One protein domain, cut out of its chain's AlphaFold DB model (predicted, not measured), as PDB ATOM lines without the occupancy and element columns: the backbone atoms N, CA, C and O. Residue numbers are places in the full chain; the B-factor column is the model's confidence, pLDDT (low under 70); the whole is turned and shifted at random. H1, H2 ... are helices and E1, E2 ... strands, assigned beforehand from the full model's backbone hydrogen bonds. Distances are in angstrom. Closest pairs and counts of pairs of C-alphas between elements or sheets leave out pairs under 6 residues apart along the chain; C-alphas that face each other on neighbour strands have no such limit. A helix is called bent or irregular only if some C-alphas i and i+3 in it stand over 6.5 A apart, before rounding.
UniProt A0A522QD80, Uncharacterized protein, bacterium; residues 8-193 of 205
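AT A GLANCE: This is residues 8 to 193 of the 205 residues of an uncharacterized protein of bacterium (UniProt A0A522QD80). A long, twisted ribbon of three strands has one very long helix, H1, along one face, making a rod; residues 8 to 19 of H1 stick out at one end, and H2 and H5 pack together at the other. The 186 printed residues, of mixed class, run H1 H2 H3 E1 E2 H4 E3 H5, with the antiparallel sheet in the order E1 E2 E3. The whole is only just loose, close to extended, with a radius of gyration of the C-alphas of 24.0 A and spans of 92 by 32 by 24 A.

IN THESE COORDINATES: Find E2, residues 132 to 144, 37.3 A long, from C-alpha 132 at (-68.927, -39.660, -40.753). E1 is residues 112 to 121 and E3 residues 159 to 167. H1, residues 8 to 53, runs 65.1 A from C-alpha 8 at (-0.552, -47.389, -52.813), with a kink of 29 degrees near residue 15. H2 is residues 61 to 70, H3 85 to 88, irregular H4 148 to 154 with C-alphas 149 and 152 7.1 A apart, and H5 173 to 192, ending at C-alpha 192 at (-90.165, -41.557, -44.176).

HOW THE PARTS SIT: Look at hairpin E1 and E2, where N 114 and O 139 are 2.9 A apart; for antiparallel E2 and E3, N 140 and O 163 are 2.9 A apart. H1 is on this sheet in two layers, helix over one face, at a height of 7.7 A; its closest C-alphas to E3 are Ala 39 and Ala 163, 5.4 A. H1 touches H3 at C-alphas Gly 42 and Ala 86, 5.3 A, with residues 35 to 42 alone, and H4 at Ala 25 and Leu 150, 7.2 A, with residues 21 to 25 alone. H2 only grazes the sheet and touches H5, closest C-alphas Ala 61 and Thr 180, 6.0 A, at a steep tilt of 44 degrees. Every O i to N i+4 pair is within hydrogen-bond range in H2 and H5, 40 of 42 in H1 and 1 of 3 in H4, which has 2 of 4 O i to N i+3 pairs; H3 is too short for such a pair.

THE WHOLE: The C-alphas of Thr 8 and Phe 193, the two farthest apart, are 92.8 A apart, and the printed part has no cut. The links H2 to H3 and H3 to E1 are long. Mean pLDDT of the printed part is 74.7; look for values under 70 at residues 53 to 85 and 170 to 183, among others.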
ATOM      1  N   THR A   8       0.315 -47.900 -53.885       70.75
ATOM      2  CA  THR A   8      -0.552 -47.389 -52.813       70.75
ATOM      3  C   THR A   8      -1.047 -45.966 -53.058       70.75
ATOM      4  O   THR A   8      -2.110 -45.603 -52.570       70.75
ATOM      5  N   LEU A   9      -0.318 -45.151 -53.823       78.25
ATOM      6  CA  LEU A   9      -0.689 -43.766 -54.133       78.25
ATOM      7  C   LEU A   9      -1.889 -43.670 -55.099       78.25
ATOM      8  O   LEU A   9      -2.872 -43.028 -54.741       78.25
ATOM      9  N   PRO A  10      -1.895 -44.332 -56.274       80.00
ATOM     10  CA  PRO A  10      -3.064 -44.333 -57.150       80.00
ATOM     11  C   PRO A  10      -4.256 -45.076 -56.534       80.00
ATOM     12  O   PRO A  10      -5.390 -44.642 -56.711       80.00
ATOM     13  N   GLU A  11      -4.020 -46.143 -55.761       82.81
ATOM     14  CA  GLU A  11      -5.095 -46.834 -55.038       82.81
ATOM     15  C   GLU A  11      -5.731 -45.922 -53.984       82.81
ATOM     16  O   GLU A  11      -6.950 -45.791 -53.954       82.81
ATOM     17  N   THR A  12      -4.947 -45.218 -53.164       83.31
ATOM     18  CA  THR A  12      -5.514 -44.284 -52.174       83.31
ATOM     19  C   THR A  12      -6.213 -43.096 -52.831       83.31
ATOM     20  O   THR A  12      -7.284 -42.717 -52.372       83.31
ATOM     21  N   VAL A  13      -5.692 -42.555 -53.935       86.12
ATOM     22  CA  VAL A  13      -6.352 -41.468 -54.686       86.12
ATOM     23  C   VAL A  13      -7.707 -41.900 -55.254       86.12
ATOM     24  O   VAL A  13      -8.621 -41.081 -55.307       86.12
ATOM     25  N   LEU A  14      -7.871 -43.172 -55.636       86.50
ATOM     26  CA  LEU A  14      -9.148 -43.703 -56.119       86.50
ATOM     27  C   LEU A  14     -10.093 -44.106 -54.971       86.50
ATOM     28  O   LEU A  14     -11.284 -43.810 -55.016       86.50
ATOM     29  N   PHE A  15      -9.582 -44.773 -53.933       88.44
ATOM     30  CA  PHE A  15     -10.401 -45.311 -52.841       88.44
ATOM     31  C   PHE A  15     -10.835 -44.254 -51.825       88.44
ATOM     32  O   PHE A  15     -11.948 -44.334 -51.309       88.44
ATOM     33  N   LEU A  16      -9.994 -43.257 -51.539       89.25
ATOM     34  CA  LEU A  16     -10.308 -42.191 -50.588       89.25
ATOM     35  C   LEU A  16     -11.588 -41.413 -50.952       89.25
ATOM     36  O   LEU A  16     -12.441 -41.286 -50.073       89.25
ATOM     37  N   PRO A  17     -11.793 -40.914 -52.191       85.69
ATOM     38  CA  PRO A  17     -13.019 -40.195 -52.531       85.69
ATOM     39  C   PRO A  17     -14.257 -41.094 -52.457       85.69
ATOM     40  O   PRO A  17     -15.304 -40.628 -52.018       85.69
ATOM     41  N   ILE A  18     -14.142 -42.379 -52.811       87.00
ATOM     42  CA  ILE A  18     -15.246 -43.345 -52.702       87.00
ATOM     43  C   ILE A  18     -15.621 -43.561 -51.232       87.00
ATOM     44  O   ILE A  18     -16.799 -43.523 -50.881       87.00
ATOM     45  N   LEU A  19     -14.626 -43.748 -50.363       89.75
ATOM     46  CA  LEU A  19     -14.843 -43.937 -48.932       89.75
ATOM     47  C   LEU A  19     -15.434 -42.681 -48.282       89.75
ATOM     48  O   LEU A  19     -16.397 -42.785 -47.525       89.75
ATOM     49  N   LEU A  20     -14.917 -41.497 -48.619       88.75
ATOM     50  CA  LEU A  20     -15.468 -40.224 -48.152       88.75
ATOM     51  C   LEU A  20     -16.924 -40.070 -48.589       88.75
ATOM     52  O   LEU A  20     -17.784 -39.801 -47.756       88.75
ATOM     53  N   LEU A  21     -17.221 -40.322 -49.862       88.00
ATOM     54  CA  LEU A  21     -18.578 -40.255 -50.392       88.00
ATOM     55  C   LEU A  21     -19.514 -41.224 -49.660       88.00
ATOM     56  O   LEU A  21     -20.607 -40.823 -49.266       88.00
ATOM     57  N   ALA A  22     -19.071 -42.456 -49.399       88.44
ATOM     58  CA  ALA A  22     -19.841 -43.425 -48.626       88.44
ATOM     59  C   ALA A  22     -20.108 -42.934 -47.193       88.44
ATOM     60  O   ALA A  22     -21.249 -42.965 -46.737       88.44
ATOM     61  N   THR A  23     -19.090 -42.422 -46.493       88.44
ATOM     62  CA  THR A  23     -19.271 -41.890 -45.131       88.44
ATOM     63  C   THR A  23     -20.214 -40.687 -45.096       88.44
ATOM     64  O   THR A  23     -21.094 -40.621 -44.239       88.44
ATOM     65  N   PHE A  24     -20.100 -39.772 -46.058       86.44
ATOM     66  CA  PHE A  24     -20.990 -38.622 -46.176       86.44
ATOM     67  C   PHE A  24     -22.424 -39.018 -46.523       86.44
ATOM     68  O   PHE A  24     -23.361 -38.440 -45.975       86.44
ATOM     69  N   ALA A  25     -22.611 -40.023 -47.381       84.94
ATOM     70  CA  ALA A  25     -23.931 -40.562 -47.679       84.94
ATOM     71  C   ALA A  25     -24.579 -41.159 -46.422       84.94
ATOM     72  O   ALA A  25     -25.736 -40.859 -46.137       84.94
ATOM     73  N   VAL A  26     -23.831 -41.935 -45.630       88.94
ATOM     74  CA  VAL A  26     -24.325 -42.500 -44.361       88.94
ATOM     75  C   VAL A  26     -24.775 -41.393 -43.405       88.94
ATOM     76  O   VAL A  26     -25.883 -41.476 -42.880       88.94
ATOM     77  N   ILE A  27     -23.969 -40.338 -43.238       87.25
ATOM     78  CA  ILE A  27     -24.316 -39.178 -42.399       87.25
ATOM     79  C   ILE A  27     -25.606 -38.513 -42.896       87.25
ATOM     80  O   ILE A  27     -26.510 -38.232 -42.108       87.25
ATOM     81  N   TYR A  28     -25.713 -38.276 -44.205       85.38
ATOM     82  CA  TYR A  28     -26.879 -37.627 -44.798       85.38
ATOM     83  C   TYR A  28     -28.163 -38.435 -44.569       85.38
ATOM     84  O   TYR A  28     -29.149 -37.903 -44.056       85.38
ATOM     85  N   PHE A  29     -28.150 -39.734 -44.881       86.38
ATOM     86  CA  PHE A  29     -29.323 -40.589 -44.691       86.38
ATOM     87  C   PHE A  29     -29.686 -40.765 -43.220       86.38
ATOM     88  O   PHE A  29     -30.868 -40.849 -42.886       86.38
ATOM     89  N   SER A  30     -28.702 -40.767 -42.321       87.88
ATOM     90  CA  SER A  30     -28.991 -40.855 -40.898       87.88
ATOM     91  C   SER A  30     -29.618 -39.576 -40.340       87.88
ATOM     92  O   SER A  30     -30.565 -39.653 -39.560       87.88
ATOM     93  N   GLN A  31     -29.155 -38.400 -40.779       85.25
ATOM     94  CA  GLN A  31     -29.784 -37.118 -40.435       85.25
ATOM     95  C   GLN A  31     -31.215 -37.030 -40.985       85.25
ATOM     96  O   GLN A  31     -32.118 -36.549 -40.297       85.25
ATOM     97  N   LEU A  32     -31.446 -37.552 -42.192       85.31
ATOM     98  CA  LEU A  32     -32.778 -37.626 -42.794       85.31
ATOM     99  C   LEU A  32     -33.722 -38.541 -41.995       85.31
ATOM    100  O   LEU A  32     -34.875 -38.178 -41.762       85.31
ATOM    101  N   GLY A  33     -33.229 -39.684 -41.508       86.00
ATOM    102  CA  GLY A  33     -33.984 -40.570 -40.617       86.00
ATOM    103  C   GLY A  33     -34.384 -39.889 -39.304       86.00
ATOM    104  O   GLY A  33     -35.547 -39.944 -38.908       86.00
ATOM    105  N   VAL A  34     -33.456 -39.171 -38.665       86.31
ATOM    106  CA  VAL A  34     -33.731 -38.417 -37.428       86.31
ATOM    107  C   VAL A  34     -34.773 -37.322 -37.657       86.31
ATOM    108  O   VAL A  34     -35.682 -37.152 -36.844       86.31
ATOM    109  N   ALA A  35     -34.689 -36.597 -38.773       84.44
ATOM    110  CA  ALA A  35     -35.689 -35.593 -39.121       84.44
ATOM    111  C   ALA A  35     -37.088 -36.200 -39.326       84.44
ATOM    112  O   ALA A  35     -38.079 -35.570 -38.958       84.44
ATOM    113  N   ASN A  36     -37.182 -37.421 -39.862       87.19
ATOM    114  CA  ASN A  36     -38.454 -38.126 -40.033       87.19
ATOM    115  C   ASN A  36     -39.095 -38.511 -38.692       87.19
ATOM    116  O   ASN A  36     -40.282 -38.272 -38.476       87.19
ATOM    117  N   GLU A  37     -38.305 -39.030 -37.754       86.88
ATOM    118  CA  GLU A  37     -38.786 -39.316 -36.396       86.88
ATOM    119  C   GLU A  37     -39.229 -38.037 -35.675       86.88
ATOM    120  O   GLU A  37     -40.270 -37.999 -35.019       86.88
ATOM    121  N   ARG A  38     -38.493 -36.936 -35.861       85.12
ATOM    122  CA  ARG A  38     -38.865 -35.617 -35.329       85.12
ATOM    123  C   ARG A  38     -40.160 -35.080 -35.920       85.12
ATOM    124  O   ARG A  38     -40.957 -34.503 -35.183       85.12
ATOM    125  N   ALA A  39     -40.399 -35.299 -37.212       85.50
ATOM    126  CA  ALA A  39     -41.664 -34.951 -37.848       85.50
ATOM    127  C   ALA A  39     -42.833 -35.702 -37.190       85.50
ATOM    128  O   ALA A  39     -43.843 -35.089 -36.842       85.50
ATOM    129  N   GLN A  40     -42.679 -37.007 -36.938       88.25
ATOM    130  CA  GLN A  40     -43.695 -37.803 -36.240       88.25
ATOM    131  C   GLN A  40     -43.904 -37.344 -34.794       88.25
ATOM    132  O   GLN A  40     -45.042 -37.182 -34.354       88.25
ATOM    133  N   LEU A  41     -42.825 -37.083 -34.053       86.31
ATOM    134  CA  LEU A  41     -42.909 -36.564 -32.687       86.31
ATOM    135  C   LEU A  41     -43.600 -35.197 -32.632       86.31
ATOM    136  O   LEU A  41     -44.428 -34.968 -31.751       86.31
ATOM    137  N   GLY A  42     -43.300 -34.308 -33.581       82.50
ATOM    138  CA  GLY A  42     -43.936 -32.999 -33.694       82.50
ATOM    139  C   GLY A  42     -45.443 -33.115 -33.915       82.50
ATOM    140  O   GLY A  42     -46.219 -32.460 -33.222       82.50
ATOM    141  N   VAL A  43     -45.867 -33.996 -34.822       86.75
ATOM    142  CA  VAL A  43     -47.287 -34.245 -35.103       86.75
ATOM    143  C   VAL A  43     -48.009 -34.855 -33.894       86.75
ATOM    144  O   VAL A  43     -49.078 -34.368 -33.526       86.75
ATOM    145  N   ARG A  44     -47.411 -35.843 -33.213       85.88
ATOM    146  CA  ARG A  44     -47.967 -36.434 -31.980       85.88
ATOM    147  C   ARG A  44     -48.095 -35.415 -30.853       85.88
ATOM    148  O   ARG A  44     -49.101 -35.396 -30.148       85.88
ATOM    149  N   TYR A  45     -47.095 -34.551 -30.692       82.75
ATOM    150  CA  TYR A  45     -47.148 -33.462 -29.721       82.75
ATOM    151  C   TYR A  45     -48.235 -32.442 -30.072       82.75
ATOM    152  O   TYR A  45     -48.970 -32.017 -29.183       82.75
ATOM    153  N   GLY A  46     -48.388 -32.092 -31.354       79.19
ATOM    154  CA  GLY A  46     -49.489 -31.255 -31.841       79.19
ATOM    155  C   GLY A  46     -50.862 -31.851 -31.518       79.19
ATOM    156  O   GLY A  46     -51.742 -31.140 -31.042       79.19
ATOM    157  N   GLY A  47     -51.017 -33.170 -31.673       77.81
ATOM    158  CA  GLY A  47     -52.212 -33.895 -31.237       77.81
ATOM    159  C   GLY A  47     -52.440 -33.818 -29.728       77.81
ATOM    160  O   GLY A  47     -53.507 -33.425 -29.284       77.81
ATOM    161  N   LEU A  48     -51.437 -34.124 -28.900       78.69
ATOM    162  CA  LEU A  48     -51.581 -34.047 -27.436       78.69
ATOM    163  C   LEU A  48     -51.943 -32.640 -26.954       78.69
ATOM    164  O   LEU A  48     -52.791 -32.465 -26.080       78.69
ATOM    165  N   THR A  49     -51.301 -31.630 -27.529       76.00
ATOM    166  CA  THR A  49     -51.532 -30.241 -27.148       76.00
ATOM    167  C   THR A  49     -52.887 -29.727 -27.630       76.00
ATOM    168  O   THR A  49     -53.464 -28.911 -26.916       76.00
ATOM    169  N   SER A  50     -53.460 -30.264 -28.720       71.75
ATOM    170  CA  SER A  50     -54.846 -29.957 -29.112       71.75
ATOM    171  C   SER A  50     -55.865 -30.424 -28.072       71.75
ATOM    172  O   SER A  50     -56.858 -29.738 -27.843       71.75
ATOM    173  N   PHE A  51     -55.629 -31.554 -27.392       69.81
ATOM    174  CA  PHE A  51     -56.509 -32.026 -26.308       69.81
ATOM    175  C   PHE A  51     -56.423 -31.160 -25.047       69.81
ATOM    176  O   PHE A  51     -57.422 -30.990 -24.352       69.81
ATOM    177  N   VAL A  52     -55.241 -30.616 -24.745       70.25
ATOM    178  CA  VAL A  52     -55.011 -29.809 -23.536       70.25
ATOM    179  C   VAL A  52     -55.495 -28.372 -23.711       70.25
ATOM    180  O   VAL A  52     -56.057 -27.804 -22.776       70.25
ATOM    181  N   SER A  53     -55.287 -27.770 -24.886       65.19
ATOM    182  CA  SER A  53     -55.637 -26.366 -25.120       65.19
ATOM    183  C   SER A  53     -57.141 -26.117 -25.072       65.19
ATOM    184  O   SER A  53     -57.554 -25.048 -24.629       65.19
ATOM    185  N   GLN A  54     -57.958 -27.085 -25.499       61.00
ATOM    186  CA  GLN A  54     -59.413 -26.945 -25.536       61.00
ATOM    187  C   GLN A  54     -60.142 -28.243 -25.182       61.00
ATOM    188  O   GLN A  54     -60.608 -28.973 -26.060       61.00
ATOM    189  N   PRO A  55     -60.369 -28.480 -23.882       56.72
ATOM    190  CA  PRO A  55     -61.140 -29.620 -23.397       56.72
ATOM    191  C   PRO A  55     -62.646 -29.500 -23.689       56.72
ATOM    192  O   PRO A  55     -63.424 -30.251 -23.121       56.72
ATOM    193  N   THR A  56     -63.088 -28.538 -24.504       56.25
ATOM    194  CA  THR A  56     -64.492 -28.344 -24.906       56.25
ATOM    195  C   THR A  56     -64.696 -28.393 -26.418       56.25
ATOM    196  O   THR A  56     -65.840 -28.392 -26.867       56.25
ATOM    197  N   ALA A  57     -63.621 -28.473 -27.212       57.69
ATOM    198  CA  ALA A  57     -63.697 -28.635 -28.661       57.69
ATOM    199  C   ALA A  57     -63.940 -30.115 -29.002       57.69
ATOM    200  O   ALA A  57     -63.072 -30.825 -29.508       57.69
ATOM    201  N   TYR A  58     -65.118 -30.602 -28.624       61.41
ATOM    202  CA  TYR A  58     -65.572 -31.948 -28.932       61.41
ATOM    203  C   TYR A  58     -66.223 -31.976 -30.305       61.41
ATOM    204  O   TYR A  58     -66.963 -31.064 -30.657       61.41
ATOM    205  N   TYR A  59     -66.001 -33.055 -31.048       62.22
ATOM    206  CA  TYR A  59     -66.780 -33.315 -32.248       62.22
ATOM    207  C   TYR A  59     -68.009 -34.131 -31.878       62.22
ATOM    208  O   TYR A  59     -67.908 -35.300 -31.493       62.22
ATOM    209  N   SER A  60     -69.176 -33.506 -31.972       62.41
ATOM    210  CA  SER A  60     -70.460 -34.173 -31.796       62.41
ATOM    211  C   SER A  60     -71.056 -34.579 -33.149       62.41
ATOM    212  O   SER A  60     -70.734 -34.018 -34.199       62.41
ATOM    213  N   ALA A  61     -71.985 -35.541 -33.135       63.09
ATOM    214  CA  ALA A  61     -72.774 -35.875 -34.323       63.09
ATOM    215  C   ALA A  61     -73.527 -34.644 -34.866       63.09
ATOM    216  O   ALA A  61     -73.692 -34.499 -36.074       63.09
ATOM    217  N   THR A  62     -73.943 -33.733 -33.982       60.69
ATOM    218  CA  THR A  62     -74.588 -32.467 -34.340       60.69
ATOM    219  C   THR A  62     -73.700 -31.546 -35.158       60.69
ATOM    220  O   THR A  62     -74.190 -30.992 -36.134       60.69
ATOM    221  N   ASP A  63     -72.412 -31.432 -34.839       65.00
ATOM    222  CA  ASP A  63     -71.490 -30.585 -35.607       65.00
ATOM    223  C   ASP A  63     -71.311 -31.122 -37.031       65.00
ATOM    224  O   ASP A  63     -71.301 -30.370 -38.007       65.00
ATOM    225  N   ILE A  64     -71.243 -32.449 -37.167       65.81
ATOM    226  CA  ILE A  64     -71.156 -33.142 -38.458       65.81
ATOM    227  C   ILE A  64     -72.431 -32.929 -39.287       65.81
ATOM    228  O   ILE A  64     -72.365 -32.725 -40.499       65.81
ATOM    229  N   TYR A  65     -73.606 -32.957 -38.656       63.44
ATOM    230  CA  TYR A  65     -74.861 -32.676 -39.353       63.44
ATOM    231  C   TYR A  65     -75.012 -31.195 -39.717       63.44
ATOM    232  O   TYR A  65     -75.448 -30.891 -40.829       63.44
ATOM    233  N   ALA A  66     -74.606 -30.289 -38.826       64.06
ATOM    234  CA  ALA A  66     -74.612 -28.850 -39.064       64.06
ATOM    235  C   ALA A  66     -73.677 -28.473 -40.222       64.06
ATOM    236  O   ALA A  66     -74.045 -27.651 -41.059       64.06
ATOM    237  N   PHE A  67     -72.512 -29.121 -40.334       64.44
ATOM    238  CA  PHE A  67     -71.611 -29.002 -41.485       64.44
ATOM    239  C   PHE A  67     -72.306 -29.298 -42.811       64.44
ATOM    240  O   PHE A  67     -72.156 -28.553 -43.778       64.44
ATOM    241  N   TYR A  68     -73.068 -30.392 -42.841       60.81
ATOM    242  CA  TYR A  68     -73.749 -30.851 -44.041       60.81
ATOM    243  C   TYR A  68     -74.908 -29.925 -44.437       60.81
ATOM    244  O   TYR A  68     -75.140 -29.710 -45.622       60.81
ATOM    245  N   GLU A  69     -75.636 -29.376 -43.461       62.81
ATOM    246  CA  GLU A  69     -76.807 -28.522 -43.710       62.81
ATOM    247  C   GLU A  69     -76.460 -27.067 -44.022       62.81
ATOM    248  O   GLU A  69     -77.117 -26.447 -44.854       62.81
ATOM    249  N   SER A  70     -75.455 -26.500 -43.354       54.19
ATOM    250  CA  SER A  70     -75.236 -25.048 -43.372       54.19
ATOM    251  C   SER A  70     -74.180 -24.574 -44.371       54.19
ATOM    252  O   SER A  70     -74.024 -23.368 -44.539       54.19
ATOM    253  N   ALA A  71     -73.418 -25.479 -44.999       47.62
ATOM    254  CA  ALA A  71     -72.201 -25.149 -45.756       47.62
ATOM    255  C   ALA A  71     -71.193 -24.258 -44.984       47.62
ATOM    256  O   ALA A  71     -70.198 -23.818 -45.556       47.62
ATOM    257  N   ALA A  72     -71.411 -24.015 -43.683       47.72
ATOM    258  CA  ALA A  72     -70.667 -23.048 -42.880       47.72
ATOM    259  C   ALA A  72     -69.296 -23.569 -42.423       47.72
ATOM    260  O   ALA A  72     -68.552 -22.849 -41.762       47.72
ATOM    261  N   GLY A  73     -68.928 -24.791 -42.819       52.22
ATOM    262  CA  GLY A  73     -67.684 -25.422 -42.402       52.22
ATOM    263  C   GLY A  73     -67.738 -25.863 -40.941       52.22
ATOM    264  O   GLY A  73     -68.308 -25.197 -40.082       52.22
ATOM    265  N   LEU A  74     -67.131 -27.007 -40.632       59.12
ATOM    266  CA  LEU A  74     -66.792 -27.296 -39.247       59.12
ATOM    267  C   LEU A  74     -65.669 -26.343 -38.880       59.12
ATOM    268  O   LEU A  74     -64.631 -26.324 -39.548       59.12
ATOM    269  N   THR A  75     -65.849 -25.576 -37.814       58.09
ATOM    270  CA  THR A  75     -64.725 -24.915 -37.168       58.09
ATOM    271  C   THR A  75     -63.775 -26.010 -36.701       58.09
ATOM    272  O   THR A  75     -64.116 -26.833 -35.850       58.09
ATOM    273  N   ALA A  76     -62.592 -26.075 -37.320       57.47
ATOM    274  CA  ALA A  76     -61.529 -26.947 -36.846       57.47
ATOM    275  C   ALA A  76     -61.325 -26.662 -35.358       57.47
ATOM    276  O   ALA A  76     -61.227 -25.494 -34.982       57.47
ATOM    277  N   ALA A  77     -61.288 -27.710 -34.529       61.03
ATOM    278  CA  ALA A  77     -60.892 -27.577 -33.141       61.03
ATOM    279  C   ALA A  77     -59.509 -26.923 -33.179       61.03
ATOM    280  O   ALA A  77     -58.648 -27.432 -33.904       61.03
ATOM    281  N   PRO A  78     -59.306 -25.779 -32.510       60.66
ATOM    282  CA  PRO A  78     -58.011 -25.125 -32.470       60.66
ATOM    283  C   PRO A  78     -56.941 -26.088 -31.967       60.66
ATOM    284  O   PRO A  78     -56.779 -26.366 -30.782       60.66
ATOM    285  N   CYS A  79     -56.212 -26.621 -32.926       65.69
ATOM    286  CA  CYS A  79     -55.051 -27.445 -32.721       65.69
ATOM    287  C   CYS A  79     -53.837 -26.529 -32.798       65.69
ATOM    288  O   CYS A  79     -53.675 -25.791 -33.777       65.69
ATOM    289  N   PRO A  80     -52.963 -26.563 -31.789       65.38
ATOM    290  CA  PRO A  80     -51.677 -25.915 -31.896       65.38
ATOM    291  C   PRO A  80     -50.929 -26.536 -33.073       65.38
ATOM    292  O   PRO A  80     -50.822 -27.758 -33.215       65.38
ATOM    293  N   THR A  81     -50.420 -25.673 -33.945       68.94
ATOM    294  CA  THR A  81     -49.437 -26.084 -34.936       68.94
ATOM    295  C   THR A  81     -48.278 -26.740 -34.196       68.94
ATOM    296  O   THR A  81     -47.816 -26.245 -33.164       68.94
ATOM    297  N   ALA A  82     -47.837 -27.896 -34.689       68.44
ATOM    298  CA  ALA A  82     -46.685 -28.562 -34.121       68.44
ATOM    299  C   ALA A  82     -45.512 -27.569 -34.114       68.44
ATOM    300  O   ALA A  82     -45.263 -26.899 -35.126       68.44
ATOM    301  N   PRO A  83     -44.812 -27.421 -32.979       69.62
ATOM    302  CA  PRO A  83     -43.792 -26.404 -32.854       69.62
ATOM    303  C   PRO A  83     -42.702 -26.654 -33.904       69.62
ATOM    304  O   PRO A  83     -42.183 -27.771 -33.974       69.62
ATOM    305  N   PRO A  84     -42.293 -25.635 -34.684       69.06
ATOM    306  CA  PRO A  84     -41.195 -25.773 -35.644       69.06
ATOM    307  C   PRO A  84     -39.896 -26.231 -34.960       69.06
ATOM    308  O   PRO A  84     -39.058 -26.889 -35.578       69.06
ATOM    309  N   GLY A  85     -39.791 -25.983 -33.649       69.44
ATOM    310  CA  GLY A  85     -38.743 -26.487 -32.770       69.44
ATOM    311  C   GLY A  85     -38.628 -28.006 -32.651       69.44
ATOM    312  O   GLY A  85     -37.584 -28.480 -32.212       69.44
ATOM    313  N   ALA A  86     -39.618 -28.783 -33.107       74.38
ATOM    314  CA  ALA A  86     -39.486 -30.235 -33.239       74.38
ATOM    315  C   ALA A  86     -38.312 -30.622 -34.162       74.38
ATOM    316  O   ALA A  86     -37.630 -31.618 -33.918       74.38
ATOM    317  N   TYR A  87     -38.022 -29.804 -35.180       75.62
ATOM    318  CA  TYR A  87     -36.919 -30.033 -36.115       75.62
ATOM    319  C   TYR A  87     -35.580 -29.456 -35.642       75.62
ATOM    320  O   TYR A  87     -34.531 -29.986 -36.000       75.62
ATOM    321  N   THR A  88     -35.610 -28.380 -34.852       74.00
ATOM    322  CA  THR A  88     -34.423 -27.583 -34.491       74.00
ATOM    323  C   THR A  88     -34.042 -27.655 -33.015       74.00
ATOM    324  O   THR A  88     -33.222 -26.857 -32.573       74.00
ATOM    325  N   ASP A  89     -34.630 -28.570 -32.239       72.75
ATOM    326  CA  ASP A  89     -34.383 -28.689 -30.794       72.75
ATOM    327  C   ASP A  89     -34.639 -27.399 -30.012       72.75
ATOM    328  O   ASP A  89     -33.946 -27.076 -29.047       72.75
ATOM    329  N   SER A  90     -35.652 -26.643 -30.434       72.81
ATOM    330  CA  SER A  90     -35.994 -25.369 -29.813       72.81
ATOM    331  C   SER A  90     -37.335 -25.421 -29.085       72.81
ATOM    332  O   SER A  90     -38.258 -26.157 -29.448       72.81
ATOM    333  N   ALA A  91     -37.463 -24.579 -28.060       69.94
ATOM    334  CA  ALA A  91     -38.729 -24.348 -27.374       69.94
ATOM    335  C   ALA A  91     -39.826 -23.928 -28.382       69.94
ATOM    336  O   ALA A  91     -39.511 -23.289 -29.393       69.94
ATOM    337  N   PRO A  92     -41.107 -24.269 -28.141       71.31
ATOM    338  CA  PRO A  92     -41.686 -24.842 -26.918       71.31
ATOM    339  C   PRO A  92     -41.750 -26.384 -26.880       71.31
ATOM    340  O   PRO A  92     -42.523 -26.930 -26.100       71.31
ATOM    341  N   PHE A  93     -40.993 -27.104 -27.715       74.56
ATOM    342  CA  PHE A  93     -41.040 -28.570 -27.759       74.56
ATOM    343  C   PHE A  93     -40.253 -29.203 -26.586       74.56
ATOM    344  O   PHE A  93     -39.037 -29.028 -26.532       74.56
ATOM    345  N   PRO A  94     -40.886 -29.957 -25.661       72.12
ATOM    346  CA  PRO A  94     -40.217 -30.550 -24.492       72.12
ATOM    347  C   PRO A  94     -39.517 -31.892 -24.803       72.12
ATOM    348  O   PRO A  94     -39.435 -32.769 -23.944       72.12
ATOM    349  N   GLY A  95     -39.073 -32.099 -26.043       72.62
ATOM    350  CA  GLY A  95     -38.493 -33.366 -26.486       72.62
ATOM    351  C   GLY A  95     -36.979 -33.480 -26.284       72.62
ATOM    352  O   GLY A  95     -36.321 -32.526 -25.868       72.62
ATOM    353  N   PRO A  96     -36.411 -34.660 -26.585       73.44
ATOM    354  CA  PRO A  96     -34.977 -34.887 -26.481       73.44
ATOM    355  C   PRO A  96     -34.208 -34.043 -27.505       73.44
ATOM    356  O   PRO A  96     -34.568 -34.001 -28.686       73.44
ATOM    357  N   SER A  97     -33.112 -33.425 -27.061       78.62
ATOM    358  CA  SER A  97     -32.167 -32.771 -27.963       78.62
ATOM    359  C   SER A  97     -31.345 -33.809 -28.727       78.62
ATOM    360  O   SER A  97     -30.899 -34.814 -28.169       78.62
ATOM    361  N   SER A  98     -31.146 -33.587 -30.025       75.88
ATOM    362  CA  SER A  98     -30.241 -34.410 -30.825       75.88
ATOM    363  C   SER A  98     -28.813 -33.968 -30.567       75.88
ATOM    364  O   SER A  98     -28.528 -32.778 -30.429       75.88
ATOM    365  N   ALA A  99     -27.883 -34.923 -30.551       80.94
ATOM    366  CA  ALA A  99     -26.474 -34.558 -30.591       80.94
ATOM    367  C   ALA A  99     -26.177 -33.796 -31.903       80.94
ATOM    368  O   ALA A  99     -26.771 -34.131 -32.934       80.94
ATOM    369  N   PRO A 100     -25.225 -32.843 -31.914       78.62
ATOM    370  CA  PRO A 100     -24.939 -31.994 -33.081       78.62
ATOM    371  C   PRO A 100     -24.610 -32.756 -34.373       78.62
ATOM    372  O   PRO A 100     -24.791 -32.246 -35.472       78.62
ATOM    373  N   TYR A 101     -24.132 -33.995 -34.255       79.00
ATOM    374  CA  TYR A 101     -23.879 -34.873 -35.399       79.00
ATOM    375  C   TYR A 101     -25.163 -35.236 -36.173       79.00
ATOM    376  O   TYR A 101     -25.142 -35.357 -37.398       79.00
ATOM    377  N   TRP A 102     -26.285 -35.389 -35.468       78.50
ATOM    378  CA  TRP A 102     -27.566 -35.823 -36.028       78.50
ATOM    379  C   TRP A 102     -28.448 -34.663 -36.496       78.50
ATOM    380  O   TRP A 102     -29.448 -34.894 -37.174       78.50
ATOM    381  N   THR A 103     -28.099 -33.421 -36.150       76.06
ATOM    382  CA  THR A 103     -28.852 -32.239 -36.575       76.06
ATOM    383  C   THR A 103     -28.467 -31.850 -38.004       76.06
ATOM    384  O   THR A 103     -27.280 -31.627 -38.265       76.06
ATOM    385  N   PRO A 104     -29.426 -31.738 -38.940       71.31
ATOM    386  CA  PRO A 104     -29.130 -31.296 -40.297       71.31
ATOM    387  C   PRO A 104     -28.597 -29.857 -40.289       71.31
ATOM    388  O   PRO A 104     -29.154 -28.978 -39.634       71.31
ATOM    389  N   ALA A 105     -27.522 -29.610 -41.041       66.81
ATOM    390  CA  ALA A 105     -26.819 -28.323 -41.037       66.81
ATOM    391  C   ALA A 105     -27.662 -27.156 -41.588       66.81
ATOM    392  O   ALA A 105     -27.458 -26.011 -41.189       66.81
ATOM    393  N   GLN A 106     -28.606 -27.432 -42.496       68.00
ATOM    394  CA  GLN A 106     -29.531 -26.438 -43.040       68.00
ATOM    395  C   GLN A 106     -30.902 -27.057 -43.319       68.00
ATOM    396  O   GLN A 106     -31.064 -27.867 -44.235       68.00
ATOM    397  N   ILE A 107     -31.895 -26.622 -42.543       68.44
ATOM    398  CA  ILE A 107     -33.312 -26.814 -42.852       68.44
ATOM    399  C   ILE A 107     -33.774 -25.541 -43.560       68.44
ATOM    400  O   ILE A 107     -33.831 -24.476 -42.942       68.44
ATOM    401  N   GLN A 108     -34.027 -25.627 -44.865       66.19
ATOM    402  CA  GLN A 108     -34.488 -24.496 -45.667       66.19
ATOM    403  C   GLN A 108     -35.474 -24.950 -46.746       66.19
ATOM    404  O   GLN A 108     -35.096 -25.803 -47.550       66.19
ATOM    405  N   PRO A 109     -36.659 -24.311 -46.851       65.75
ATOM    406  CA  PRO A 109     -37.209 -23.256 -45.980       65.75
ATOM    407  C   PRO A 109     -37.496 -23.702 -44.535       65.75
ATOM    408  O   PRO A 109     -37.402 -24.882 -44.200       65.75
ATOM    409  N   ALA A 110     -37.826 -22.728 -43.677       70.69
ATOM    410  CA  ALA A 110     -38.252 -22.985 -42.302       70.69
ATOM    411  C   ALA A 110     -39.360 -24.057 -42.269       70.69
ATOM    412  O   ALA A 110     -40.217 -24.064 -43.161       70.69
ATOM    413  N   PRO A 111     -39.349 -24.961 -41.272       76.06
ATOM    414  CA  PRO A 111     -40.315 -26.045 -41.198       76.06
ATOM    415  C   PRO A 111     -41.742 -25.493 -41.178       76.06
ATOM    416  O   PRO A 111     -42.060 -24.559 -40.438       76.06
ATOM    417  N   THR A 112     -42.598 -26.076 -42.007       78.94
ATOM    418  CA  THR A 112     -44.013 -25.740 -42.074       78.94
ATOM    419  C   THR A 112     -44.785 -26.651 -41.133       78.94
ATOM    420  O   THR A 112     -44.522 -27.849 -41.022       78.94
ATOM    421  N   SER A 113     -45.764 -26.084 -40.439       77.38
ATOM    422  CA  SER A 113     -46.765 -26.848 -39.709       77.38
ATOM    423  C   SER A 113     -48.127 -26.313 -40.094       77.38
ATOM    424  O   SER A 113     -48.339 -25.104 -40.109       77.38
ATOM    425  N   ASN A 114     -49.054 -27.218 -40.364       82.75
ATOM    426  CA  ASN A 114     -50.438 -26.879 -40.633       82.75
ATOM    427  C   ASN A 114     -51.350 -27.783 -39.814       82.75
ATOM    428  O   ASN A 114     -51.016 -28.941 -39.551       82.75
ATOM    429  N   CYS A 115     -52.502 -27.252 -39.438       80.31
ATOM    430  CA  CYS A 115     -53.546 -28.044 -38.842       80.31
ATOM    431  C   CYS A 115     -54.888 -27.740 -39.500       80.31
ATOM    432  O   CYS A 115     -55.268 -26.581 -39.657       80.31
ATOM    433  N   SER A 116     -55.586 -28.789 -39.920       79.69
ATOM    434  CA  SER A 116     -56.847 -28.694 -40.645       79.69
ATOM    435  C   SER A 116     -57.838 -29.737 -40.153       79.69
ATOM    436  O   SER A 116     -57.470 -30.763 -39.591       79.69
ATOM    437  N   LEU A 117     -59.123 -29.488 -40.378       76.62
ATOM    438  CA  LEU A 117     -60.159 -30.478 -40.130       76.62
ATOM    439  C   LEU A 117     -60.342 -31.368 -41.358       76.62
ATOM    440  O   LEU A 117     -60.425 -30.886 -42.487       76.62
ATOM    441  N   VAL A 118     -60.450 -32.669 -41.124       77.44
ATOM    442  CA  VAL A 118     -60.712 -33.674 -42.146       77.44
ATOM    443  C   VAL A 118     -61.934 -34.476 -41.739       77.44
ATOM    444  O   VAL A 118     -61.926 -35.176 -40.731       77.44
ATOM    445  N   VAL A 119     -62.984 -34.402 -42.553       75.88
ATOM    446  CA  VAL A 119     -64.136 -35.298 -42.434       75.88
ATOM    447  C   VAL A 119     -63.847 -36.556 -43.240       75.88
ATOM    448  O   VAL A 119     -63.474 -36.496 -44.413       75.88
ATOM    449  N   LYS A 120     -64.002 -37.711 -42.608       76.25
ATOM    450  CA  LYS A 120     -63.871 -39.022 -43.233       76.25
ATOM    451  C   LYS A 120     -65.238 -39.688 -43.288       76.25
ATOM    452  O   LYS A 120     -66.010 -39.608 -42.338       76.25
ATOM    453  N   ASN A 121     -65.518 -40.338 -44.412       77.00
ATOM    454  CA  ASN A 121     -66.736 -41.102 -44.643       77.00
ATOM    455  C   ASN A 121     -66.404 -42.600 -44.585       77.00
ATOM    456  O   ASN A 121     -65.502 -43.056 -45.285       77.00
ATOM    457  N   LEU A 122     -67.123 -43.343 -43.750       77.06
ATOM    458  CA  LEU A 122     -67.010 -44.788 -43.546       77.06
ATOM    459  C   LEU A 122     -67.940 -45.598 -44.470       77.06
ATOM    460  O   LEU A 122     -67.907 -46.824 -44.445       77.06
ATOM    461  N   GLY A 123     -68.744 -44.926 -45.301       70.38
ATOM    462  CA  GLY A 123     -69.780 -45.538 -46.129       70.38
ATOM    463  C   GLY A 123     -71.056 -45.827 -45.332       70.38
ATOM    464  O   GLY A 123     -71.019 -46.120 -44.140       70.38
ATOM    465  N   GLY A 124     -72.217 -45.717 -45.983       72.00
ATOM    466  CA  GLY A 124     -73.514 -45.925 -45.340       72.00
ATOM    467  C   GLY A 124     -74.597 -44.983 -45.855       72.00
ATOM    468  O   GLY A 124     -74.424 -44.286 -46.854       72.00
ATOM    469  N   ALA A 125     -75.741 -44.990 -45.175       69.06
ATOM    470  CA  ALA A 125     -76.880 -44.168 -45.552       69.06
ATOM    471  C   ALA A 125     -76.631 -42.704 -45.168       69.06
ATOM    472  O   ALA A 125     -76.586 -42.401 -43.978       69.06
ATOM    473  N   SER A 126     -76.507 -41.816 -46.165       65.69
ATOM    474  CA  SER A 126     -76.049 -40.410 -46.076       65.69
ATOM    475  C   SER A 126     -76.756 -39.523 -45.040       65.69
ATOM    476  O   SER A 126     -76.251 -38.461 -44.687       65.69
ATOM    477  N   PHE A 127     -77.897 -39.963 -44.511       65.19
ATOM    478  CA  PHE A 127     -78.644 -39.275 -43.463       65.19
ATOM    479  C   PHE A 127     -78.187 -39.602 -42.027       65.19
ATOM    480  O   PHE A 127     -78.685 -38.971 -41.100       65.19
ATOM    481  N   LEU A 128     -77.261 -40.551 -41.822       66.56
ATOM    482  CA  LEU A 128     -76.747 -40.959 -40.503       66.56
ATOM    483  C   LEU A 128     -75.328 -40.424 -40.216       66.56
ATOM    484  O   LEU A 128     -74.360 -40.957 -40.722       66.56
ATOM    485  N   ALA A 129     -75.116 -39.482 -39.305       62.69
ATOM    486  CA  ALA A 129     -73.781 -39.003 -38.910       62.69
ATOM    487  C   ALA A 129     -72.853 -40.110 -38.396       62.69
ATOM    488  O   ALA A 129     -71.648 -39.911 -38.371       62.69
ATOM    489  N   THR A 130     -73.371 -41.288 -38.039       67.75
ATOM    490  CA  THR A 130     -72.563 -42.440 -37.622       67.75
ATOM    491  C   THR A 130     -71.613 -42.958 -38.707       67.75
ATOM    492  O   THR A 130     -70.678 -43.678 -38.371       67.75
ATOM    493  N   HIS A 131     -71.821 -42.625 -39.988       68.81
ATOM    494  CA  HIS A 131     -70.868 -42.962 -41.056       68.81
ATOM    495  C   HIS A 131     -69.855 -41.850 -41.346       68.81
ATOM    496  O   HIS A 131     -68.990 -42.029 -42.198       68.81
ATOM    497  N   TYR A 132     -69.925 -40.714 -40.655       69.56
ATOM    498  CA  TYR A 132     -68.927 -39.660 -40.753       69.56
ATOM    499  C   TYR A 132     -68.168 -39.539 -39.437       69.56
ATOM    500  O   TYR A 132     -68.740 -39.622 -38.355       69.56
ATOM    501  N   PHE A 133     -66.869 -39.285 -39.525       73.12
ATOM    502  CA  PHE A 133     -66.104 -38.808 -38.383       73.12
ATOM    503  C   PHE A 133     -65.254 -37.622 -38.810       73.12
ATOM    504  O   PHE A 133     -64.624 -37.634 -39.869       73.12
ATOM    505  N   SER A 134     -65.252 -36.577 -37.995       74.00
ATOM    506  CA  SER A 134     -64.339 -35.454 -38.143       74.00
ATOM    507  C   SER A 134     -63.099 -35.705 -37.300       74.00
ATOM    508  O   SER A 134     -63.178 -36.078 -36.129       74.00
ATOM    509  N   ALA A 135     -61.946 -35.500 -37.912       76.94
ATOM    510  CA  ALA A 135     -60.662 -35.553 -37.250       76.94
ATOM    511  C   ALA A 135     -59.912 -34.252 -37.501       76.94
ATOM    512  O   ALA A 135     -60.015 -33.641 -38.564       76.94
ATOM    513  N   THR A 136     -59.115 -33.855 -36.529       78.56
ATOM    514  CA  THR A 136     -58.162 -32.768 -36.649       78.56
ATOM    515  C   THR A 136     -56.857 -33.349 -37.181       78.56
ATOM    516  O   THR A 136     -56.201 -34.138 -36.502       78.56
ATOM    517  N   GLN A 137     -56.496 -33.021 -38.416       85.00
ATOM    518  CA  GLN A 137     -55.246 -33.440 -39.033       85.00
ATOM    519  C   GLN A 137     -54.151 -32.419 -38.742       85.00
ATOM    520  O   GLN A 137     -54.209 -31.280 -39.200       85.00
ATOM    521  N   VAL A 138     -53.113 -32.853 -38.032       85.94
ATOM    522  CA  VAL A 138     -51.879 -32.087 -37.853       85.94
ATOM    523  C   VAL A 138     -50.877 -32.578 -38.887       85.94
ATOM    524  O   VAL A 138     -50.691 -33.780 -39.072       85.94
ATOM    525  N   SER A 139     -50.225 -31.648 -39.575       87.69
ATOM    526  CA  SER A 139     -49.196 -31.937 -40.570       87.69
ATOM    527  C   SER A 139     -47.970 -31.072 -40.331       87.69
ATOM    528  O   SER A 139     -48.083 -29.894 -39.991       87.69
ATOM    529  N   THR A 140     -46.792 -31.659 -40.515       87.00
ATOM    530  CA  THR A 140     -45.521 -30.938 -40.495       87.00
ATOM    531  C   THR A 140     -44.679 -31.319 -41.692       87.00
ATOM    532  O   THR A 140     -44.744 -32.452 -42.170       87.00
ATOM    533  N   GLY A 141     -43.889 -30.367 -42.171       85.44
ATOM    534  CA  GLY A 141     -42.968 -30.565 -43.271       85.44
ATOM    535  C   GLY A 141     -41.678 -29.797 -43.048       85.44
ATOM    536  O   GLY A 141     -41.677 -28.669 -42.562       85.44
ATOM    537  N   ALA A 142     -40.569 -30.403 -43.438       83.88
ATOM    538  CA  ALA A 142     -39.271 -29.767 -43.503       83.88
ATOM    539  C   ALA A 142     -38.541 -30.232 -44.761       83.88
ATOM    540  O   ALA A 142     -38.843 -31.271 -45.349       83.88
ATOM    541  N   THR A 143     -37.568 -29.440 -45.181       82.94
ATOM    542  CA  THR A 143     -36.720 -29.744 -46.332       82.94
ATOM    543  C   THR A 143     -35.270 -29.639 -45.899       82.94
ATOM    544  O   THR A 143     -34.864 -28.672 -45.255       82.94
ATOM    545  N   ILE A 144     -34.504 -30.681 -46.205       82.81
ATOM    546  CA  ILE A 144     -33.091 -30.791 -45.860       82.81
ATOM    547  C   ILE A 144     -32.294 -30.587 -47.139       82.81
ATOM    548  O   ILE A 144     -32.486 -31.304 -48.126       82.81
ATOM    549  N   ALA A 145     -31.395 -29.606 -47.128       82.56
ATOM    550  CA  ALA A 145     -30.515 -29.361 -48.260       82.56
ATOM    551  C   ALA A 145     -29.586 -30.565 -48.485       82.56
ATOM    552  O   ALA A 145     -28.929 -31.040 -47.557       82.56
ATOM    553  N   VAL A 146     -29.520 -31.050 -49.729       82.25
ATOM    554  CA  VAL A 146     -28.529 -32.059 -50.117       82.25
ATOM    555  C   VAL A 146     -27.162 -31.376 -50.173       82.25
ATOM    556  O   VAL A 146     -27.007 -30.389 -50.908       82.25
ATOM    557  N   PRO A 147     -26.156 -31.876 -49.435       81.69
ATOM    558  CA  PRO A 147     -24.825 -31.295 -49.475       81.69
ATOM    559  C   PRO A 147     -24.248 -31.286 -50.899       81.69
ATOM    560  O   PRO A 147     -24.428 -32.270 -51.620       81.69
ATOM    561  N   PRO A 148     -23.502 -30.242 -51.313       83.00
ATOM    562  CA  PRO A 148     -23.016 -30.091 -52.691       83.00
ATOM    563  C   PRO A 148     -22.254 -31.305 -53.229       83.00
ATOM    564  O   PRO A 148     -22.384 -31.668 -54.393       83.00
ATOM    565  N   TYR A 149     -21.501 -31.977 -52.359       81.38
ATOM    566  CA  TYR A 149     -20.713 -33.162 -52.695       81.38
ATOM    567  C   TYR A 149     -21.552 -34.436 -52.932       81.38
ATOM    568  O   TYR A 149     -21.027 -35.398 -53.482       81.38
ATOM    569  N   LEU A 150     -22.838 -34.456 -52.556       80.38
ATOM    570  CA  LEU A 150     -23.781 -35.552 -52.837       80.38
ATOM    571  C   LEU A 150     -24.752 -35.232 -53.986       80.38
ATOM    572  O   LEU A 150     -25.441 -36.134 -54.466       80.38
ATOM    573  N   GLN A 151     -24.802 -33.982 -54.461       85.00
ATOM    574  CA  GLN A 151     -25.778 -33.548 -55.471       85.00
ATOM    575  C   GLN A 151     -25.627 -34.270 -56.813       85.00
ATOM    576  O   GLN A 151     -26.620 -34.481 -57.506       85.00
ATOM    577  N   SER A 152     -24.412 -34.691 -57.176       80.38
ATOM    578  CA  SER A 152     -24.161 -35.455 -58.405       80.38
ATOM    579  C   SER A 152     -24.736 -36.875 -58.375       80.38
ATOM    580  O   SER A 152     -24.921 -37.470 -59.432       80.38
ATOM    581  N   LEU A 153     -25.018 -37.414 -57.185       78.25
ATOM    582  CA  LEU A 153     -25.523 -38.774 -56.983       78.25
ATOM    583  C   LEU A 153     -27.008 -38.808 -56.631       78.25
ATOM    584  O   LEU A 153     -27.740 -39.657 -57.129       78.25
ATOM    585  N   VAL A 154     -27.437 -37.903 -55.751       75.75
ATOM    586  CA  VAL A 154     -28.796 -37.882 -55.180       75.75
ATOM    587  C   VAL A 154     -29.691 -36.862 -55.898       75.75
ATOM    588  O   VAL A 154     -30.913 -36.934 -55.810       75.75
ATOM    589  N   GLY A 155     -29.092 -35.940 -56.655       78.31
ATOM    590  CA  GLY A 155     -29.771 -34.809 -57.278       78.31
ATOM    591  C   GLY A 155     -29.655 -33.528 -56.448       78.31
ATOM    592  O   GLY A 155     -29.262 -33.531 -55.283       78.31
ATOM    593  N   SER A 156     -29.996 -32.399 -57.070       67.25
ATOM    594  CA  SER A 156     -30.018 -31.074 -56.430       67.25
ATOM    595  C   SER A 156     -31.285 -30.816 -55.609       67.25
ATOM    596  O   SER A 156     -31.464 -29.730 -55.058       67.25
ATOM    597  N   THR A 157     -32.194 -31.788 -55.553       66.88
ATOM    598  CA  THR A 157     -33.509 -31.637 -54.938       66.88
ATOM    599  C   THR A 157     -33.409 -31.838 -53.433       66.88
ATOM    600  O   THR A 157     -32.816 -32.804 -52.963       66.88
ATOM    601  N   PHE A 158     -33.989 -30.916 -52.668       70.94
ATOM    602  CA  PHE A 158     -34.081 -31.015 -51.214       70.94
ATOM    603  C   PHE A 158     -34.715 -32.348 -50.793       70.94
ATOM    604  O   PHE A 158     -35.721 -32.770 -51.364       70.94
ATOM    605  N   GLY A 159     -34.161 -32.983 -49.758       73.62
ATOM    606  CA  GLY A 159     -34.806 -34.122 -49.115       73.62
ATOM    607  C   GLY A 159     -36.031 -33.627 -48.356       73.62
ATOM    608  O   GLY A 159     -35.884 -32.911 -47.363       73.62
ATOM    609  N   GLN A 160     -37.231 -33.949 -48.837       81.75
ATOM    610  CA  GLN A 160     -38.472 -33.561 -48.175       81.75
ATOM    611  C   GLN A 160     -38.831 -34.582 -47.095       81.75
ATOM    612  O   GLN A 160     -38.912 -35.780 -47.355       81.75
ATOM    613  N   VAL A 161     -39.072 -34.086 -45.888       85.00
ATOM    614  CA  VAL A 161     -39.571 -34.869 -44.761       85.00
ATOM    615  C   VAL A 161     -40.924 -34.297 -44.382       85.00
ATOM    616  O   VAL A 161     -41.053 -33.092 -44.176       85.00
ATOM    617  N   SER A 162     -41.947 -35.141 -44.304       88.19
ATOM    618  CA  SER A 162     -43.275 -34.714 -43.879       88.19
ATOM    619  C   SER A 162     -43.981 -35.813 -43.113       88.19
ATOM    620  O   SER A 162     -43.930 -36.974 -43.515       88.19
ATOM    621  N   ALA A 163     -44.695 -35.431 -42.062       88.12
ATOM    622  CA  ALA A 163     -45.561 -36.321 -41.307       88.12
ATOM    623  C   ALA A 163     -46.948 -35.694 -41.177       88.12
ATOM    624  O   ALA A 163     -47.083 -34.474 -41.050       88.12
ATOM    625  N   SER A 164     -47.983 -36.531 -41.187       87.88
ATOM    626  CA  SER A 164     -49.350 -36.102 -40.910       87.88
ATOM    627  C   SER A 164     -50.105 -37.172 -40.140       87.88
ATOM    628  O   SER A 164     -50.052 -38.341 -40.520       87.88
ATOM    629  N   GLU A 165     -50.852 -36.769 -39.123       87.25
ATOM    630  CA  GLU A 165     -51.661 -37.661 -38.293       87.25
ATOM    631  C   GLU A 165     -52.997 -36.986 -38.000       87.25
ATOM    632  O   GLU A 165     -53.095 -35.758 -37.970       87.25
ATOM    633  N   SER A 166     -54.045 -37.792 -37.867       84.12
ATOM    634  CA  SER A 166     -55.406 -37.318 -37.623       84.12
ATOM    635  C   SER A 166     -55.842 -37.728 -36.227       84.12
ATOM    636  O   SER A 166     -55.825 -38.912 -35.900       84.12
ATOM    637  N   PHE A 167     -56.264 -36.754 -35.428       78.19
ATOM    638  CA  PHE A 167     -56.726 -36.948 -34.062       78.19
ATOM    639  C   PHE A 167     -58.228 -36.709 -34.000       78.19
ATOM    640  O   PHE A 167     -58.733 -35.697 -34.482       78.19
ATOM    641  N   VAL A 168     -58.960 -37.653 -33.421       77.25
ATOM    642  CA  VAL A 168     -60.396 -37.499 -33.180       77.25
ATOM    643  C   VAL A 168     -60.565 -37.047 -31.738       77.25
ATOM    644  O   VAL A 168     -60.060 -37.708 -30.837       77.25
ATOM    645  N   HIS A 169     -61.272 -35.939 -31.523       70.19
ATOM    646  CA  HIS A 169     -61.703 -35.510 -30.194       70.19
ATOM    647  C   HIS A 169     -63.070 -36.137 -29.897       70.19
ATOM    648  O   HIS A 169     -64.081 -35.600 -30.362       70.19
ATOM    649  N   PRO A 170     -63.141 -37.284 -29.189       66.56
ATOM    650  CA  PRO A 170     -64.424 -37.898 -28.895       66.56
ATOM    651  C   PRO A 170     -65.199 -37.003 -27.930       66.56
ATOM    652  O   PRO A 170     -64.711 -36.677 -26.848       66.56
ATOM    653  N   ALA A 171     -66.422 -36.629 -28.303       66.62
ATOM    654  CA  ALA A 171     -67.386 -36.123 -27.336       66.62
ATOM    655  C   ALA A 171     -67.667 -37.181 -26.256       66.62
ATOM    656  O   ALA A 171     -67.500 -38.386 -26.473       66.62
ATOM    657  N   TYR A 172     -68.136 -36.741 -25.085       65.06
ATOM    658  CA  TYR A 172     -68.609 -37.670 -24.060       65.06
ATOM    659  C   TYR A 172     -69.666 -38.616 -24.656       65.06
ATOM    660  O   TYR A 172     -70.592 -38.135 -25.317       65.06
ATOM    661  N   PRO A 173     -69.601 -39.938 -24.397       63.91
ATOM    662  CA  PRO A 173     -70.548 -40.900 -24.961       63.91
ATOM    663  C   PRO A 173     -72.018 -40.533 -24.724       63.91
ATOM    664  O   PRO A 173     -72.857 -40.773 -25.585       63.91
ATOM    665  N   ALA A 174     -72.327 -39.894 -23.590       63.44
ATOM    666  CA  ALA A 174     -73.667 -39.401 -23.276       63.44
ATOM    667  C   ALA A 174     -74.148 -38.301 -24.243       63.44
ATOM    668  O   ALA A 174     -75.291 -38.344 -24.689       63.44
ATOM    669  N   VAL A 175     -73.273 -37.359 -24.612       64.00
ATOM    670  CA  VAL A 175     -73.569 -36.286 -25.580       64.00
ATOM    671  C   VAL A 175     -73.717 -36.873 -26.981       64.00
ATOM    672  O   VAL A 175     -74.668 -36.556 -27.692       64.00
ATOM    673  N   ILE A 176     -72.833 -37.811 -27.348       65.25
ATOM    674  CA  ILE A 176     -72.929 -38.540 -28.619       65.25
ATOM    675  C   ILE A 176     -74.280 -39.254 -28.709       65.25
ATOM    676  O   ILE A 176     -74.992 -39.076 -29.693       65.25
ATOM    677  N   LEU A 177     -74.668 -40.027 -27.694       65.56
ATOM    678  CA  LEU A 177     -75.919 -40.788 -27.693       65.56
ATOM    679  C   LEU A 177     -77.159 -39.885 -27.706       65.56
ATOM    680  O   LEU A 177     -78.087 -40.160 -28.467       65.56
ATOM    681  N   ALA A 178     -77.167 -38.802 -26.922       64.75
ATOM    682  CA  ALA A 178     -78.279 -37.854 -26.878       64.75
ATOM    683  C   ALA A 178     -78.500 -37.175 -28.241       64.75
ATOM    684  O   ALA A 178     -79.607 -37.205 -28.779       64.75
ATOM    685  N   CYS A 179     -77.432 -36.657 -28.853       65.88
ATOM    686  CA  CYS A 179     -77.514 -35.989 -30.150       65.88
ATOM    687  C   CYS A 179     -77.768 -36.959 -31.304       65.88
ATOM    688  O   CYS A 179     -78.516 -36.636 -32.227       65.88
ATOM    689  N   THR A 180     -77.192 -38.164 -31.256       68.44
ATOM    690  CA  THR A 180     -77.389 -39.167 -32.311       68.44
ATOM    691  C   THR A 180     -78.828 -39.654 -32.324       68.44
ATOM    692  O   THR A 180     -79.436 -39.652 -33.385       68.44
ATOM    693  N   ASN A 181     -79.410 -40.010 -31.174       66.31
ATOM    694  CA  ASN A 181     -80.784 -40.515 -31.123       66.31
ATOM    695  C   ASN A 181     -81.780 -39.496 -31.706       66.31
ATOM    696  O   ASN A 181     -82.629 -39.828 -32.527       66.31
ATOM    697  N   GLN A 182     -81.605 -38.222 -31.364       69.75
ATOM    698  CA  GLN A 182     -82.523 -37.159 -31.751       69.75
ATOM    699  C   GLN A 182     -82.369 -36.721 -33.217       69.75
ATOM    700  O   GLN A 182     -83.360 -36.570 -33.931       69.75
ATOM    701  N   GLN A 183     -81.132 -36.561 -33.694       68.38
ATOM    702  CA  GLN A 183     -80.868 -36.194 -35.089       68.38
ATOM    703  C   GLN A 183     -81.187 -37.345 -36.048       68.38
ATOM    704  O   GLN A 183     -81.766 -37.125 -37.112       68.38
ATOM    705  N   VAL A 184     -80.871 -38.586 -35.656       71.81
ATOM    706  CA  VAL A 184     -81.241 -39.776 -36.432       71.81
ATOM    707  C   VAL A 184     -82.757 -39.926 -36.484       71.81
ATOM    708  O   VAL A 184     -83.283 -40.160 -37.567       71.81
ATOM    709  N   TYR A 185     -83.468 -39.729 -35.367       73.44
ATOM    710  CA  TYR A 185     -84.931 -39.764 -35.351       73.44
ATOM    711  C   TYR A 185     -85.538 -38.725 -36.301       73.44
ATOM    712  O   TYR A 185     -86.332 -39.088 -37.164       73.44
ATOM    713  N   ASN A 186     -85.125 -37.457 -36.213       73.06
ATOM    714  CA  ASN A 186     -85.677 -36.390 -37.053       73.06
ATOM    715  C   ASN A 186     -85.402 -36.607 -38.546       73.06
ATOM    716  O   ASN A 186     -86.277 -36.359 -39.375       73.06
ATOM    717  N   ARG A 187     -84.214 -37.106 -38.908       69.31
ATOM    718  CA  ARG A 187     -83.869 -37.377 -40.310       69.31
ATOM    719  C   ARG A 187     -84.506 -38.651 -40.849       69.31
ATOM    720  O   ARG A 187     -84.957 -38.649 -41.990       69.31
ATOM    721  N   ALA A 188     -84.599 -39.709 -40.044       74.62
ATOM    722  CA  ALA A 188     -85.357 -40.904 -40.409       74.62
ATOM    723  C   ALA A 188     -86.845 -40.568 -40.584       74.62
ATOM    724  O   ALA A 188     -87.464 -41.000 -41.551       74.62
ATOM    725  N   PHE A 189     -87.400 -39.733 -39.702       75.31
ATOM    726  CA  PHE A 189     -88.766 -39.234 -39.812       75.31
ATOM    727  C   PHE A 189     -88.958 -38.391 -41.077       75.31
ATOM    728  O   PHE A 189     -89.877 -38.666 -41.836       75.31
ATOM    729  N   GLY A 190     -88.072 -37.436 -41.374       73.88
ATOM    730  CA  GLY A 190     -88.144 -36.644 -42.608       73.88
ATOM    731  C   GLY A 190     -87.981 -37.475 -43.888       73.88
ATOM    732  O   GLY A 190     -88.628 -37.192 -44.892       73.88
ATOM    733  N   ALA A 191     -87.169 -38.538 -43.853       72.25
ATOM    734  CA  ALA A 191     -87.018 -39.464 -44.975       72.25
ATOM    735  C   ALA A 191     -88.264 -40.341 -45.196       72.25
ATOM    736  O   ALA A 191     -88.611 -40.639 -46.338       72.25
ATOM    737  N   LEU A 192     -88.939 -40.751 -44.120       80.44
ATOM    738  CA  LEU A 192     -90.165 -41.557 -44.176       80.44
ATOM    739  C   LEU A 192     -91.424 -40.706 -44.419       80.44
ATOM    740  O   LEU A 192     -92.389 -41.187 -45.010       80.44
ATOM    741  N   PHE A 193     -91.411 -39.444 -43.987       82.12
ATOM    742  CA  PHE A 193     -92.547 -38.524 -43.998       82.12
ATOM    743  C   PHE A 193     -92.137 -37.144 -44.551       82.12
ATOM    744  O   PHE A 193     -92.085 -36.166 -43.805       82.12
TER     745      PHE A 193